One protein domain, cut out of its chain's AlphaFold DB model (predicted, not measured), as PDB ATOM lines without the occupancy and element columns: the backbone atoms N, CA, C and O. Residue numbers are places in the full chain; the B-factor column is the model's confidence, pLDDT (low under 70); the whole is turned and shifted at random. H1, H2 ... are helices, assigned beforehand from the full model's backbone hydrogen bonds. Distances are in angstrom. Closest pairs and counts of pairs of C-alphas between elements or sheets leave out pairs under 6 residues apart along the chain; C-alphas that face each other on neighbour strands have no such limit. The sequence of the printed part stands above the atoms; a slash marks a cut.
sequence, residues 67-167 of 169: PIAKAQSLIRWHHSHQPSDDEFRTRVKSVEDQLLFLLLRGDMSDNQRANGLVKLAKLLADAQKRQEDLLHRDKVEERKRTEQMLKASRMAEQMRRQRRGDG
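This is residues 67 to 167 of the 169 residues of an uncharacterized protein of Sphingobium sp. 66-54 (UniProt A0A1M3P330). One very long helix, H4, makes the longest axis; its first part and three short helices form a small head, and a long free arm sticks out from it, residues 132 to 167, of which 132 to 165 belong to H4. In the head, H3 folds back along the first part of H4, H2 packs on H3, and H1 touches H4 with its first two residues and H3 with residue 71. The printed part has 101 residues with four named helices, in the order H1, H2, H3, H4, and no named strand; the class is all helix. The whole is extended, with a radius of gyration of the C-alphas of 25.4 A and spans of 86 by 26 by 16 A, the arm making the length.

H4, residues 110 to 165, touches H3, residues 95 to 105, with its residues 113 to 124 alone. Their closest C-alphas, those of Leu 103 and Arg 113, are 6.0 A apart. The two form a helical hairpin, opposite ways at a shallow tilt of 32 degrees, only just short of steep. H1, residues 67 to 81, touches H4 with residues 67 to 68 alone, at residues 124 to 128 of H4. The closest C-alphas there are those of Pro 67 and Leu 124, 6.1 A apart, and the two helices run opposite ways at a steep tilt of 52 degrees. H1 and H3 only just touch, with 3 pairs of C-alphas within 8 A, residue 71 alone on the side of H1; the closest, those of Ala 71 and Asp 97, are 6.8 A apart, and the helices run the same way at a shallow tilt of 28 degrees. H2, residues 85 to 91, and H3 form the other helical hairpin, at a shallow tilt of 25 degrees; they only just touch, with 3 pairs within 8 A, the closest C-alphas being those of Phe 88 and Phe 101, 7.6 A apart. H1 and H2 are close but not clearly touching, with the closest C-alphas, those of His 78 and Phe 88, 7.6 A apart. H2 and H4 are apart. Helix packing is mostly aligned: 3 of 4 touching pairs are at a shallow tilt. Every O i to N i+4 pair is within hydrogen-bond range in H1, H3 and H4; in H2, 2 of 3 are.

H4 runs 81.9 A from C-alpha 110 at (336.059, -43.483, 281.974) to C-alpha 165 at (324.404, 37.154, 273.948). H1 begins with C-alpha 67 at (328.564, -20.590, 277.791) and is 20.8 A long; H3 is 15.3 A and H2 10.3 A.

The C-alphas of Ser 109 and Gly 167, the two farthest apart, are 87.0 A from each other. Without the free stretch the body has 65 residues and spans 32 by 27 by 16 A. The printed part has no cut, and its three links are tight. The mean pLDDT of the printed part is 83.5; residues 163 to 167 are under 70.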
ATOM      1  N   PRO A  67     328.365 -19.198 278.188       85.12
ATOM      2  CA  PRO A  67     328.564 -20.590 277.791       85.12
ATOM      3  C   PRO A  67     328.615 -21.566 278.974       85.12
ATOM      4  O   PRO A  67     328.175 -22.711 278.845       85.12
ATOM      5  N   ILE A  68     329.132 -21.140 280.129       86.31
ATOM      6  CA  ILE A  68     329.234 -21.969 281.337       86.31
ATOM      7  C   ILE A  68     327.848 -22.142 281.956       86.31
ATOM      8  O   ILE A  68     327.445 -23.276 282.235       86.31
ATOM      9  N   ALA A  69     327.100 -21.051 282.130       84.12
ATOM     10  CA  ALA A  69     325.741 -21.109 282.675       84.12
ATOM     11  C   ALA A  69     324.822 -21.952 281.777       84.12
ATOM     12  O   ALA A  69     324.054 -22.791 282.258       84.12
ATOM     13  N   LYS A  70     324.962 -21.814 280.454       85.56
ATOM     14  CA  LYS A  70     324.253 -22.650 279.482       85.56
ATOM     15  C   LYS A  70     324.581 -24.134 279.648       85.56
ATOM     16  O   LYS A  70     323.664 -24.953 279.741       85.56
ATOM     17  N   ALA A  71     325.863 -24.494 279.732       87.38
ATOM     18  CA  ALA A  71     326.282 -25.882 279.928       87.38
ATOM     19  C   ALA A  71     325.725 -26.469 281.237       87.38
ATOM     20  O   ALA A  71     325.227 -27.596 281.249       87.38
ATOM     21  N   GLN A  72     325.727 -25.697 282.329       86.00
ATOM     22  CA  GLN A  72     325.118 -26.106 283.601       86.00
ATOM     23  C   GLN A  72     323.602 -26.299 283.487       86.00
ATOM     24  O   GLN A  72     323.063 -27.271 284.021       86.00
ATOM     25  N   SER A  73     322.915 -25.416 282.761       86.75
ATOM     26  CA  SER A  73     321.483 -25.545 282.484       86.75
ATOM     27  C   SER A  73     321.170 -26.827 281.712       86.75
ATOM     28  O   SER A  73     320.288 -27.584 282.116       86.75
ATOM     29  N   LEU A  74     321.958 -27.148 280.681       87.19
ATOM     30  CA  LEU A  74     321.822 -28.396 279.926       87.19
ATOM     31  C   LEU A  74     322.062 -29.640 280.793       87.19
ATOM     32  O   LEU A  74     321.306 -30.604 280.678       87.19
ATOM     33  N   ILE A  75     323.057 -29.615 281.687       88.56
ATOM     34  CA  ILE A  75     323.324 -30.708 282.640       88.56
ATOM     35  C   ILE A  75     322.144 -30.893 283.599       88.56
ATOM     36  O   ILE A  75     321.649 -32.006 283.773       88.56
ATOM     37  N   ARG A  76     321.649 -29.813 284.215       86.19
ATOM     38  CA  ARG A  76     320.501 -29.902 285.132       86.19
ATOM     39  C   ARG A  76     319.251 -30.385 284.409       86.19
ATOM     40  O   ARG A  76     318.530 -31.230 284.939       86.19
ATOM     41  N   TRP A  77     319.000 -29.884 283.203       84.75
ATOM     42  CA  TRP A  77     317.866 -30.303 282.387       84.75
ATOM     43  C   TRP A  77     317.954 -31.791 282.015       84.75
ATOM     44  O   TRP A  77     316.970 -32.511 282.176       84.75
ATOM     45  N   HIS A  78     319.143 -32.276 281.632       85.94
ATOM     46  CA  HIS A  78     319.406 -33.700 281.383       85.94
ATOM     47  C   HIS A  78     319.005 -34.574 282.575       85.94
ATOM     48  O   HIS A  78     318.219 -35.507 282.415       85.94
ATOM     49  N   HIS A  79     319.507 -34.247 283.767       84.38
ATOM     50  CA  HIS A  79     319.282 -35.056 284.964       84.38
ATOM     51  C   HIS A  79     317.847 -34.978 285.496       84.38
ATOM     52  O   HIS A  79     317.361 -35.956 286.058       84.38
ATOM     53  N   SER A  80     317.173 -33.837 285.329       83.88
ATOM     54  CA  SER A  80     315.810 -33.624 285.839       83.88
ATOM     55  C   SER A  80     314.721 -34.196 284.935       83.88
ATOM     56  O   SER A  80     313.730 -34.703 285.448       83.88
ATOM     57  N   HIS A  81     314.890 -34.124 283.613       80.81
ATOM     58  CA  HIS A  81     313.851 -34.524 282.657       80.81
ATOM     59  C   HIS A  81     314.120 -35.880 282.003       80.81
ATOM     60  O   HIS A  81     313.208 -36.442 281.408       80.81
ATOM     61  N   GLN A  82     315.353 -36.397 282.094       81.56
ATOM     62  CA  GLN A  82     315.793 -37.614 281.399       81.56
ATOM     63  C   GLN A  82     315.331 -37.660 279.928       81.56
ATOM     64  O   GLN A  82     314.729 -38.643 279.499       81.56
ATOM     65  N   PRO A  83     315.610 -36.601 279.148       83.31
ATOM     66  CA  PRO A  83     315.097 -36.460 277.789       83.31
ATOM     67  C   PRO A  83     315.595 -37.591 276.885       83.31
ATOM     68  O   PRO A  83     316.656 -38.179 277.141       83.31
ATOM     69  N   SER A  84     314.877 -37.857 275.798       87.19
ATOM     70  CA  SER A  84     315.394 -38.725 274.737       87.19
ATOM     71  C   SER A  84     316.623 -38.096 274.064       87.19
ATOM     72  O   SER A  84     316.884 -36.893 274.184       87.19
ATOM     73  N   ASP A  85     317.402 -38.902 273.342       83.94
ATOM     74  CA  ASP A  85     318.571 -38.395 272.614       83.94
ATOM     75  C   ASP A  85     318.171 -37.346 271.564       83.94
ATOM     76  O   ASP A  85     318.870 -36.344 271.404       83.94
ATOM     77  N   ASP A  86     317.027 -37.531 270.902       85.31
ATOM     78  CA  ASP A  86     316.500 -36.582 269.920       85.31
ATOM     79  C   ASP A  86     316.099 -35.263 270.586       85.31
ATOM     80  O   ASP A  86     316.493 -34.189 270.127       85.31
ATOM     81  N   GLU A  87     315.404 -35.321 271.726       85.44
ATOM     82  CA  GLU A  87     315.048 -34.130 272.505       85.44
ATOM     83  C   GLU A  87     316.292 -33.372 272.968       85.44
ATOM     84  O   GLU A  87     316.337 -32.142 272.883       85.44
ATOM     85  N   PHE A  88     317.334 -34.080 273.405       84.06
ATOM     86  CA  PHE A  88     318.578 -33.436 273.806       84.06
ATOM     87  C   PHE A  88     319.287 -32.774 272.622       84.06
ATOM     88  O   PHE A  88     319.736 -31.630 272.734       84.06
ATOM     89  N   ARG A  89     319.334 -33.443 271.464       84.94
ATOM     90  CA  ARG A  89     319.945 -32.906 270.236       84.94
ATOM     91  C   ARG A  89     319.292 -31.608 269.772       84.94
ATOM     92  O   ARG A  89     320.011 -30.738 269.290       84.94
ATOM     93  N   THR A  90     317.985 -31.417 269.973       88.25
ATOM     94  CA  THR A  90     317.321 -30.140 269.624       88.25
ATOM     95  C   THR A  90     317.839 -28.938 270.424       88.25
ATOM     96  O   THR A  90     317.717 -27.796 269.975       88.25
ATOM     97  N   ARG A  91     318.438 -29.169 271.601       84.06
ATOM     98  CA  ARG A  91     319.013 -28.120 272.457       84.06
ATOM     99  C   ARG A  91     320.503 -27.878 272.221       84.06
ATOM    100  O   ARG A  91     321.020 -26.862 272.685       84.06
ATOM    101  N   VAL A  92     321.176 -28.765 271.492       86.62
ATOM    102  CA  VAL A  92     322.590 -28.626 271.130       86.62
ATOM    103  C   VAL A  92     322.723 -27.570 270.036       86.62
ATOM    104  O   VAL A  92     322.248 -27.761 268.920       86.62
ATOM    105  N   LYS A  93     323.365 -26.438 270.347       86.81
ATOM    106  CA  LYS A  93     323.538 -25.320 269.399       86.81
ATOM    107  C   LYS A  93     324.997 -24.953 269.151       86.81
ATOM    108  O   LYS A  93     325.274 -24.154 268.260       86.81
ATOM    109  N   SER A  94     325.925 -25.499 269.932       88.62
ATOM    110  CA  SER A  94     327.348 -25.187 269.836       88.62
ATOM    111  C   SER A  94     328.234 -26.433 269.897       88.62
ATOM    112  O   SER A  94     327.778 -27.545 270.170       88.62
ATOM    113  N   VAL A  95     329.528 -26.249 269.623       89.06
ATOM    114  CA  VAL A  95     330.528 -27.328 269.698       89.06
ATOM    115  C   VAL A  95     330.693 -27.808 271.142       89.06
ATOM    116  O   VAL A  95     330.857 -29.003 271.387       89.06
ATOM    117  N   GLU A  96     330.612 -26.885 272.098       92.31
ATOM    118  CA  GLU A  96     330.621 -27.156 273.533       92.31
ATOM    119  C   GLU A  96     329.416 -28.019 273.929       92.31
ATOM    120  O   GLU A  96     329.594 -29.057 274.569       92.31
ATOM    121  N   ASP A  97     328.214 -27.658 273.465       91.50
ATOM    122  CA  ASP A  97     326.986 -28.426 273.703       91.50
ATOM    123  C   ASP A  97     327.082 -29.841 273.102       91.50
ATOM    124  O   ASP A  97     326.637 -30.819 273.704       91.50
ATOM    125  N   GLN A  98     327.693 -29.971 271.920       89.75
ATOM    126  CA  GLN A  98     327.877 -31.256 271.246       89.75
ATOM    127  C   GLN A  98     328.849 -32.160 272.012       89.75
ATOM    128  O   GLN A  98     328.611 -33.363 272.136       89.75
ATOM    129  N   LEU A  99     329.943 -31.601 272.538       90.94
ATOM    130  CA  LEU A  99     330.881 -32.353 273.368       90.94
ATOM    131  C   LEU A  99     330.241 -32.745 274.703       90.94
ATOM    132  O   LEU A  99     330.427 -33.874 275.152       90.94
ATOM    133  N   LEU A 100     329.443 -31.855 275.298       92.19
ATOM    134  CA  LEU A 100     328.659 -32.153 276.492       92.19
ATOM    135  C   LEU A 100     327.661 -33.295 276.242       92.19
ATOM    136  O   LEU A 100     327.588 -34.220 277.047       92.19
ATOM    137  N   PHE A 101     326.951 -33.290 275.110       89.38
ATOM    138  CA  PHE A 101     326.062 -34.390 274.722       89.38
ATOM    139  C   PHE A 101     326.807 -35.728 274.671       89.38
ATOM    140  O   PHE A 101     326.373 -36.703 275.287       89.38
ATOM    141  N   LEU A 102     327.959 -35.770 273.994       88.00
ATOM    142  CA  LEU A 102     328.783 -36.979 273.928       88.00
ATOM    143  C   LEU A 102     329.242 -37.412 275.324       88.00
ATOM    144  O   LEU A 102     329.173 -38.590 275.645       88.00
ATOM    145  N   LEU A 103     329.650 -36.481 276.180       87.81
ATOM    146  CA  LEU A 103     330.077 -36.777 277.549       87.81
ATOM    147  C   LEU A 103     328.958 -37.283 278.461       87.81
ATOM    148  O   LEU A 103     329.264 -37.933 279.458       87.81
ATOM    149  N   LEU A 104     327.695 -36.991 278.156       86.12
ATOM    150  CA  LEU A 104     326.546 -37.445 278.941       86.12
ATOM    151  C   LEU A 104     325.932 -38.740 278.394       86.12
ATOM    152  O   LEU A 104     325.454 -39.558 279.176       86.12
ATOM    153  N   ARG A 105     325.934 -38.935 277.070       82.00
ATOM    154  CA  ARG A 105     325.195 -40.017 276.386       82.00
ATOM    155  C   ARG A 105     326.066 -40.966 275.568       82.00
ATOM    156  O   ARG A 105     325.612 -42.039 275.196       82.00
ATOM    157  N   GLY A 106     327.295 -40.574 275.262       80.75
ATOM    158  CA  GLY A 106     328.200 -41.369 274.450       80.75
ATOM    159  C   GLY A 106     328.679 -42.618 275.182       80.75
ATOM    160  O   GLY A 106     329.005 -42.577 276.376       80.75
ATOM    161  N   ASP A 107     328.763 -43.709 274.426       85.19
ATOM    162  CA  ASP A 107     329.453 -44.918 274.850       85.19
ATOM    163  C   ASP A 107     330.966 -44.669 274.806       85.19
ATOM    164  O   ASP A 107     331.559 -44.454 273.745       85.19
ATOM    165  N   MET A 108     331.574 -44.573 275.986       89.81
ATOM    166  CA  MET A 108     332.993 -44.283 276.151       89.81
ATOM    167  C   MET A 108     333.484 -44.772 277.508       89.81
ATOM    168  O   MET A 108     332.765 -44.701 278.509       89.81
ATOM    169  N   SER A 109     334.747 -45.186 277.541       88.69
ATOM    170  CA  SER A 109     335.454 -45.517 278.778       88.69
ATOM    171  C   SER A 109     335.632 -44.298 279.688       88.69
ATOM    172  O   SER A 109     335.681 -43.153 279.224       88.69
ATOM    173  N   ASP A 110     335.838 -44.541 280.981       86.56
ATOM    174  CA  ASP A 110     336.059 -43.483 281.974       86.56
ATOM    175  C   ASP A 110     337.256 -42.589 281.630       86.56
ATOM    176  O   ASP A 110     337.186 -41.368 281.760       86.56
ATOM    177  N   ASN A 111     338.330 -43.172 281.084       87.62
ATOM    178  CA  ASN A 111     339.504 -42.422 280.633       87.62
ATOM    179  C   ASN A 111     339.178 -41.474 279.469       87.62
ATOM    180  O   ASN A 111     339.678 -40.347 279.413       87.62
ATOM    181  N   GLN A 112     338.344 -41.904 278.521       85.56
ATOM    182  CA  GLN A 112     337.898 -41.046 277.420       85.56
ATOM    183  C   GLN A 112     336.976 -39.938 277.933       85.56
ATOM    184  O   GLN A 112     337.131 -38.787 277.520       85.56
ATOM    185  N   ARG A 113     336.086 -40.261 278.879       86.75
ATOM    186  CA  ARG A 113     335.176 -39.299 279.511       86.75
ATOM    187  C   ARG A 113     335.935 -38.231 280.295       86.75
ATOM    188  O   ARG A 113     335.697 -37.045 280.086       86.75
ATOM    189  N   ALA A 114     336.913 -38.625 281.110       86.50
ATOM    190  CA  ALA A 114     337.773 -37.704 281.852       86.50
ATOM    191  C   ALA A 114     338.538 -36.752 280.916       86.50
ATOM    192  O   ALA A 114     338.516 -35.535 281.101       86.50
ATOM    193  N   ASN A 115     339.140 -37.282 279.847       88.56
ATOM    194  CA  ASN A 115     339.818 -36.459 278.841       88.56
ATOM    195  C   ASN A 115     338.857 -35.515 278.105       88.56
ATOM    196  O   ASN A 115     339.214 -34.377 277.790       88.56
ATOM    197  N   GLY A 116     337.639 -35.971 277.814       87.94
ATOM    198  CA  GLY A 116     336.616 -35.138 277.198       87.94
ATOM    199  C   GLY A 116     336.148 -34.011 278.125       87.94
ATOM    200  O   GLY A 116     335.989 -32.893 277.647       87.94
ATOM    201  N   LEU A 117     336.024 -34.247 279.435       89.69
ATOM    202  CA  LEU A 117     335.697 -33.203 280.420       89.69
ATOM    203  C   LEU A 117     336.767 -32.106 280.473       89.69
ATOM    204  O   LEU A 117     336.430 -30.923 280.478       89.69
ATOM    205  N   VAL A 118     338.051 -32.474 280.429       92.88
ATOM    206  CA  VAL A 118     339.155 -31.499 280.354       92.88
ATOM    207  C   VAL A 118     339.066 -30.668 279.070       92.88
ATOM    208  O   VAL A 118     339.220 -29.444 279.103       92.88
ATOM    209  N   LYS A 119     338.775 -31.308 277.929       93.50
ATOM    210  CA  LYS A 119     338.562 -30.606 276.652       93.50
ATOM    211  C   LYS A 119     337.355 -29.671 276.709       93.50
ATOM    212  O   LYS A 119     337.453 -28.546 276.227       93.50
ATOM    213  N   LEU A 120     336.249 -30.108 277.312       92.56
ATOM    214  CA  LEU A 120     335.044 -29.300 277.480       92.56
ATOM    215  C   LEU A 120     335.326 -28.066 278.339       92.56
ATOM    216  O   LEU A 120     334.974 -26.965 277.933       92.56
ATOM    217  N   ALA A 121     336.016 -28.225 279.470       89.38
ATOM    218  CA  ALA A 121     336.384 -27.108 280.336       89.38
ATOM    219  C   ALA A 121     337.217 -26.055 279.588       89.38
ATOM    220  O   ALA A 121     336.949 -24.859 279.697       89.38
ATOM    221  N   LYS A 122     338.183 -26.495 278.769       93.19
ATOM    222  CA  LYS A 122     338.969 -25.591 277.920       93.19
ATOM    223  C   LYS A 122     338.098 -24.861 276.894       93.19
ATOM    224  O   LYS A 122     338.206 -23.646 276.773       93.19
ATOM    225  N   LEU A 123     337.230 -25.577 276.179       92.50
ATOM    226  CA  LEU A 123     336.350 -24.967 275.177       92.50
ATOM    227  C   LEU A 123     335.386 -23.952 275.801       92.50
ATOM    228  O   LEU A 123     335.202 -22.874 275.241       92.50
ATOM    229  N   LEU A 124     334.821 -24.261 276.971       91.38
ATOM    230  CA  LEU A 124     333.964 -23.338 277.715       91.38
ATOM    231  C   LEU A 124     334.729 -22.083 278.146       91.38
ATOM    232  O   LEU A 124     334.218 -20.983 277.967       91.38
ATOM    233  N   ALA A 125     335.966 -22.220 278.634       88.50
ATOM    234  CA  ALA A 125     336.808 -21.074 278.982       88.50
ATOM    235  C   ALA A 125     337.157 -20.205 277.756       88.50
ATOM    236  O   ALA A 125     337.092 -18.977 277.818       88.50
ATOM    237  N   ASP A 126     337.473 -20.825 276.617       91.50
ATOM    238  CA  ASP A 126     337.752 -20.108 275.368       91.50
ATOM    239  C   ASP A 126     336.485 -19.429 274.807       91.50
ATOM    240  O   ASP A 126     336.545 -18.328 274.253       91.50
ATOM    241  N   ALA A 127     335.313 -20.057 274.939       88.75
ATOM    242  CA  ALA A 127     334.024 -19.459 274.589       88.75
ATOM    243  C   ALA A 127     333.692 -18.265 275.493       88.75
ATOM    244  O   ALA A 127     333.335 -17.206 274.982       88.75
ATOM    245  N   GLN A 128     333.891 -18.411 276.802       86.31
ATOM    246  CA  GLN A 128     333.705 -17.356 277.794       86.31
ATOM    247  C   GLN A 128     334.546 -16.124 277.456       86.31
ATOM    248  O   GLN A 128     334.019 -15.022 277.326       86.31
ATOM    249  N   LYS A 129     335.845 -16.322 277.209       87.88
ATOM    250  CA  LYS A 129     336.759 -15.235 276.847       87.88
ATOM    251  C   LYS A 129     336.336 -14.525 275.558       87.88
ATOM    252  O   LYS A 129     336.391 -13.303 275.482       87.88
ATOM    253  N   ARG A 130     335.864 -15.273 274.552       86.62
ATOM    254  CA  ARG A 130     335.328 -14.684 273.313       86.62
ATOM    255  C   ARG A 130     334.105 -13.803 273.582       86.62
ATOM    256  O   ARG A 130     334.011 -12.730 272.994       86.62
ATOM    257  N   GLN A 131     333.194 -14.229 274.460       83.75
ATOM    258  CA  GLN A 131     332.031 -13.419 274.841       83.75
ATOM    259  C   GLN A 131     332.440 -12.162 275.619       83.75
ATOM    260  O   GLN A 131     331.921 -11.077 275.359       83.75
ATOM    261  N   GLU A 132     333.419 -12.275 276.513       82.50
ATOM    262  CA  GLU A 132     333.978 -11.140 277.254       82.50
ATOM    263  C   GLU A 132     334.658 -10.118 276.333       82.50
ATOM    264  O   GLU A 132     334.430  -8.913 276.475       82.50
ATOM    265  N   ASP A 133     335.428 -10.581 275.347       85.06
ATOM    266  CA  ASP A 133     336.077  -9.720 274.354       85.06
ATOM    267  C   ASP A 133     335.049  -8.971 273.490       85.06
ATOM    268  O   ASP A 133     335.221  -7.778 273.213       85.06
ATOM    269  N   LEU A 134     333.969  -9.643 273.072       83.19
ATOM    270  CA  LEU A 134     332.864  -9.020 272.333       83.19
ATOM    271  C   LEU A 134     332.167  -7.955 273.179       83.19
ATOM    272  O   LEU A 134     332.023  -6.814 272.743       83.19
ATOM    273  N   LEU A 135     331.833  -8.294 274.422       80.75
ATOM    274  CA  LEU A 135     331.222  -7.358 275.354       80.75
ATOM    275  C   LEU A 135     332.108  -6.131 275.602       80.75
ATOM    276  O   LEU A 135     331.616  -5.003 275.683       80.75
ATOM    277  N   HIS A 136     333.416  -6.334 275.751       81.50
ATOM    278  CA  HIS A 136     334.358  -5.241 275.948       81.50
ATOM    279  C   HIS A 136     334.406  -4.320 274.721       81.50
ATOM    280  O   HIS A 136     334.415  -3.096 274.877       81.50
ATOM    281  N   ARG A 137     334.396  -4.880 273.505       82.62
ATOM    282  CA  ARG A 137     334.328  -4.092 272.262       82.62
ATOM    283  C   ARG A 137     333.062  -3.241 272.212       82.62
ATOM    284  O   ARG A 137     333.178  -2.025 272.050       82.62
ATOM    285  N   ASP A 138     331.902  -3.837 272.462       80.25
ATOM    286  CA  ASP A 138     330.616  -3.133 272.455       80.25
ATOM    287  C   ASP A 138     330.570  -2.010 273.500       80.25
ATOM    288  O   ASP A 138     330.179  -0.882 273.191       80.25
ATOM    289  N   LYS A 139     331.073  -2.259 274.716       78.75
ATOM    290  CA  LYS A 139     331.191  -1.229 275.766       78.75
ATOM    291  C   LYS A 139     332.090  -0.066 275.346       78.75
ATOM    292  O   LYS A 139     331.778   1.093 275.629       78.75
ATOM    293  N   VAL A 140     333.222  -0.346 274.697       81.62
ATOM    294  CA  VAL A 140     334.143   0.697 274.218       81.62
ATOM    295  C   VAL A 140     333.493   1.527 273.111       81.62
ATOM    296  O   VAL A 140     333.617   2.755 273.117       81.62
ATOM    297  N   GLU A 141     332.790   0.893 272.175       81.38
ATOM    298  CA  GLU A 141     332.054   1.595 271.123       81.38
ATOM    299  C   GLU A 141     330.919   2.453 271.684       81.38
ATOM    300  O   GLU A 141     330.778   3.619 271.308       81.38
ATOM    301  N   GLU A 142     330.152   1.920 272.632       79.94
ATOM    302  CA  GLU A 142     329.076   2.647 273.298       79.94
ATOM    303  C   GLU A 142     329.606   3.862 274.065       79.94
ATOM    304  O   GLU A 142     329.061   4.967 273.952       79.94
ATOM    305  N   ARG A 143     330.715   3.700 274.793       77.62
ATOM    306  CA  ARG A 143     331.374   4.809 275.486       77.62
ATOM    307  C   ARG A 143     331.784   5.907 274.506       77.62
ATOM    308  O   ARG A 143     331.481   7.073 274.753       77.62
ATOM    309  N   LYS A 144     332.392   5.549 273.369       82.62
ATOM    310  CA  LYS A 144     332.767   6.511 272.315       82.62
ATOM    311  C   LYS A 144     331.550   7.253 271.757       82.62
ATOM    312  O   LYS A 144     331.603   8.474 271.617       82.62
ATOM    313  N   ARG A 145     330.445   6.550 271.469       78.94
ATOM    314  CA  ARG A 145     329.191   7.174 270.998       78.94
ATOM    315  C   ARG A 145     328.632   8.149 272.034       78.94
ATOM    316  O   ARG A 145     328.280   9.277 271.696       78.94
ATOM    317  N   THR A 146     328.621   7.745 273.300       76.44
ATOM    318  CA  THR A 146     328.133   8.572 274.411       76.44
ATOM    319  C   THR A 146     328.985   9.834 274.585       76.44
ATOM    320  O   THR A 146     328.450  10.936 274.714       76.44
ATOM    321  N   GLU A 147     330.314   9.710 274.522       81.62
ATOM    322  CA  GLU A 147     331.247  10.843 274.588       81.62
ATOM    323  C   GLU A 147     331.057  11.817 273.411       81.62
ATOM    324  O   GLU A 147     331.050  13.036 273.611       81.62
ATOM    325  N   GLN A 148     330.825  11.309 272.194       79.19
ATOM    326  CA  GLN A 148     330.510  12.138 271.024       79.19
ATOM    327  C   GLN A 148     329.185  12.893 271.189       79.19
ATOM    328  O   GLN A 148     329.140  14.099 270.930       79.19
ATOM    329  N   MET A 149     328.128  12.231 271.672       77.06
ATOM    330  CA  MET A 149     326.834  12.874 271.942       77.06
ATOM    331  C   MET A 149     326.941  13.964 273.016       77.06
ATOM    332  O   MET A 149     326.378  15.050 272.857       77.06
ATOM    333  N   LEU A 150     327.702  13.715 274.086       79.56
ATOM    334  CA  LEU A 150     327.973  14.703 275.135       79.56
ATOM    335  C   LEU A 150     328.731  15.916 274.582       79.56
ATOM    336  O   LEU A 150     328.372  17.056 274.884       79.56
ATOM    337  N   LYS A 151     329.747  15.695 273.738       83.00
ATOM    338  CA  LYS A 151     330.499  16.778 273.087       83.00
ATOM    339  C   LYS A 151     329.611  17.602 272.150       83.00
ATOM    340  O   LYS A 151     329.655  18.829 272.209       83.00
ATOM    341  N   ALA A 152     328.788  16.950 271.329       80.06
ATOM    342  CA  ALA A 152     327.844  17.619 270.434       80.06
ATOM    343  C   ALA A 152     326.817  18.459 271.212       80.06
ATOM    344  O   ALA A 152     326.580  19.615 270.863       80.06
ATOM    345  N   SER A 153     326.284  17.921 272.312       78.81
ATOM    346  CA  SER A 153     325.334  18.629 273.182       78.81
ATOM    347  C   SER A 153     325.962  19.873 273.819       78.81
ATOM    348  O   SER A 153     325.365  20.947 273.781       78.81
ATOM    349  N   ARG A 154     327.203  19.767 274.322       81.94
ATOM    350  CA  ARG A 154     327.951  20.915 274.870       81.94
ATOM    351  C   ARG A 154     328.190  22.008 273.825       81.94
ATOM    352  O   ARG A 154     327.986  23.180 274.128       81.94
ATOM    353  N   MET A 155     328.576  21.646 272.597       82.19
ATOM    354  CA  MET A 155     328.772  22.619 271.510       82.19
ATOM    355  C   MET A 155     327.458  23.298 271.097       82.19
ATOM    356  O   MET A 155     327.430  24.513 270.905       82.19
ATOM    357  N   ALA A 156     326.362  22.541 271.000       78.94
ATOM    358  CA  ALA A 156     325.044  23.090 270.687       78.94
ATOM    359  C   ALA A 156     324.557  24.069 271.770       78.94
ATOM    360  O   ALA A 156     323.985  25.114 271.456       78.94
ATOM    361  N   GLU A 157     324.812  23.761 273.043       77.62
ATOM    362  CA  GLU A 157     324.472  24.648 274.153       77.62
ATOM    363  C   GLU A 157     325.333  25.919 274.164       77.62
ATOM    364  O   GLU A 157     324.804  27.015 274.358       77.62
ATOM    365  N   GLN A 158     326.631  25.810 273.866       77.44
ATOM    366  CA  GLN A 158     327.525  26.964 273.742       77.44
ATOM    367  C   GLN A 158     327.112  27.895 272.590       77.44
ATOM    368  O   GLN A 158     327.011  29.105 272.790       77.44
ATOM    369  N   MET A 159     326.778  27.341 271.419       74.31
ATOM    370  CA  MET A 159     326.247  28.103 270.280       74.31
ATOM    371  C   MET A 159     324.923  28.803 270.612       74.31
ATOM    372  O   MET A 159     324.715  29.954 270.228       74.31
ATOM    373  N   ARG A 160     324.020  28.141 271.351       77.69
ATOM    374  CA  ARG A 160     322.771  28.768 271.820       77.69
ATOM    375  C   ARG A 160     323.029  29.927 272.778       77.69
ATOM    376  O   ARG A 160     322.292  30.905 272.722       77.69
ATOM    377  N   ARG A 161     324.039  29.830 273.648       73.00
ATOM    378  CA  ARG A 161     324.413  30.915 274.569       73.00
ATOM    379  C   ARG A 161     325.026  32.104 273.831       73.00
ATOM    380  O   ARG A 161     324.618  33.222 274.108       73.00
ATOM    381  N   GLN A 162     325.912  31.872 272.860       73.56
ATOM    382  CA  GLN A 162     326.464  32.945 272.017       73.56
ATOM    383  C   GLN A 162     325.369  33.681 271.238       73.56
ATOM    384  O   GLN A 162     325.250  34.892 271.354       73.56
ATOM    385  N   ARG A 163     324.463  32.951 270.571       64.62
ATOM    386  CA  ARG A 163     323.335  33.564 269.842       64.62
ATOM    387  C   ARG A 163     322.351  34.341 270.721       64.62
ATOM    388  O   ARG A 163     321.608  35.157 270.197       64.62
ATOM    389  N   ARG A 164     322.287  34.052 272.024       61.94
ATOM    390  CA  ARG A 164     321.486  34.827 272.985       61.94
ATOM    391  C   ARG A 164     322.239  36.039 273.537       61.94
ATOM    392  O   ARG A 164     321.584  36.982 273.946       61.94
ATOM    393  N   GLY A 165     323.573  36.014 273.552       56.53
ATOM    394  CA  GLY A 165     324.404  37.154 273.948       56.53
ATOM    395  C   GLY A 165     324.495  38.245 272.876       56.53
ATOM    396  O   GLY A 165     324.590  39.412 273.223       56.53
ATOM    397  N   ASP A 166     324.381  37.880 271.596       52.94
ATOM    398  CA  ASP A 166     324.407  38.827 270.467       52.94
ATOM    399  C   ASP A 166     323.045  39.514 270.196       52.94
ATOM    400  O   ASP A 166     322.897  40.226 269.207       52.94
ATOM    401  N   GLY A 167     322.025  39.268 271.033       49.41
ATOM    402  CA  GLY A 167     320.669  39.816 270.878       49.41
ATOM    403  C   GLY A 167     320.332  41.013 271.776       49.41
ATOM    404  O   GLY A 167     319.268  41.595 271.589       49.41
TER     405      GLY A 167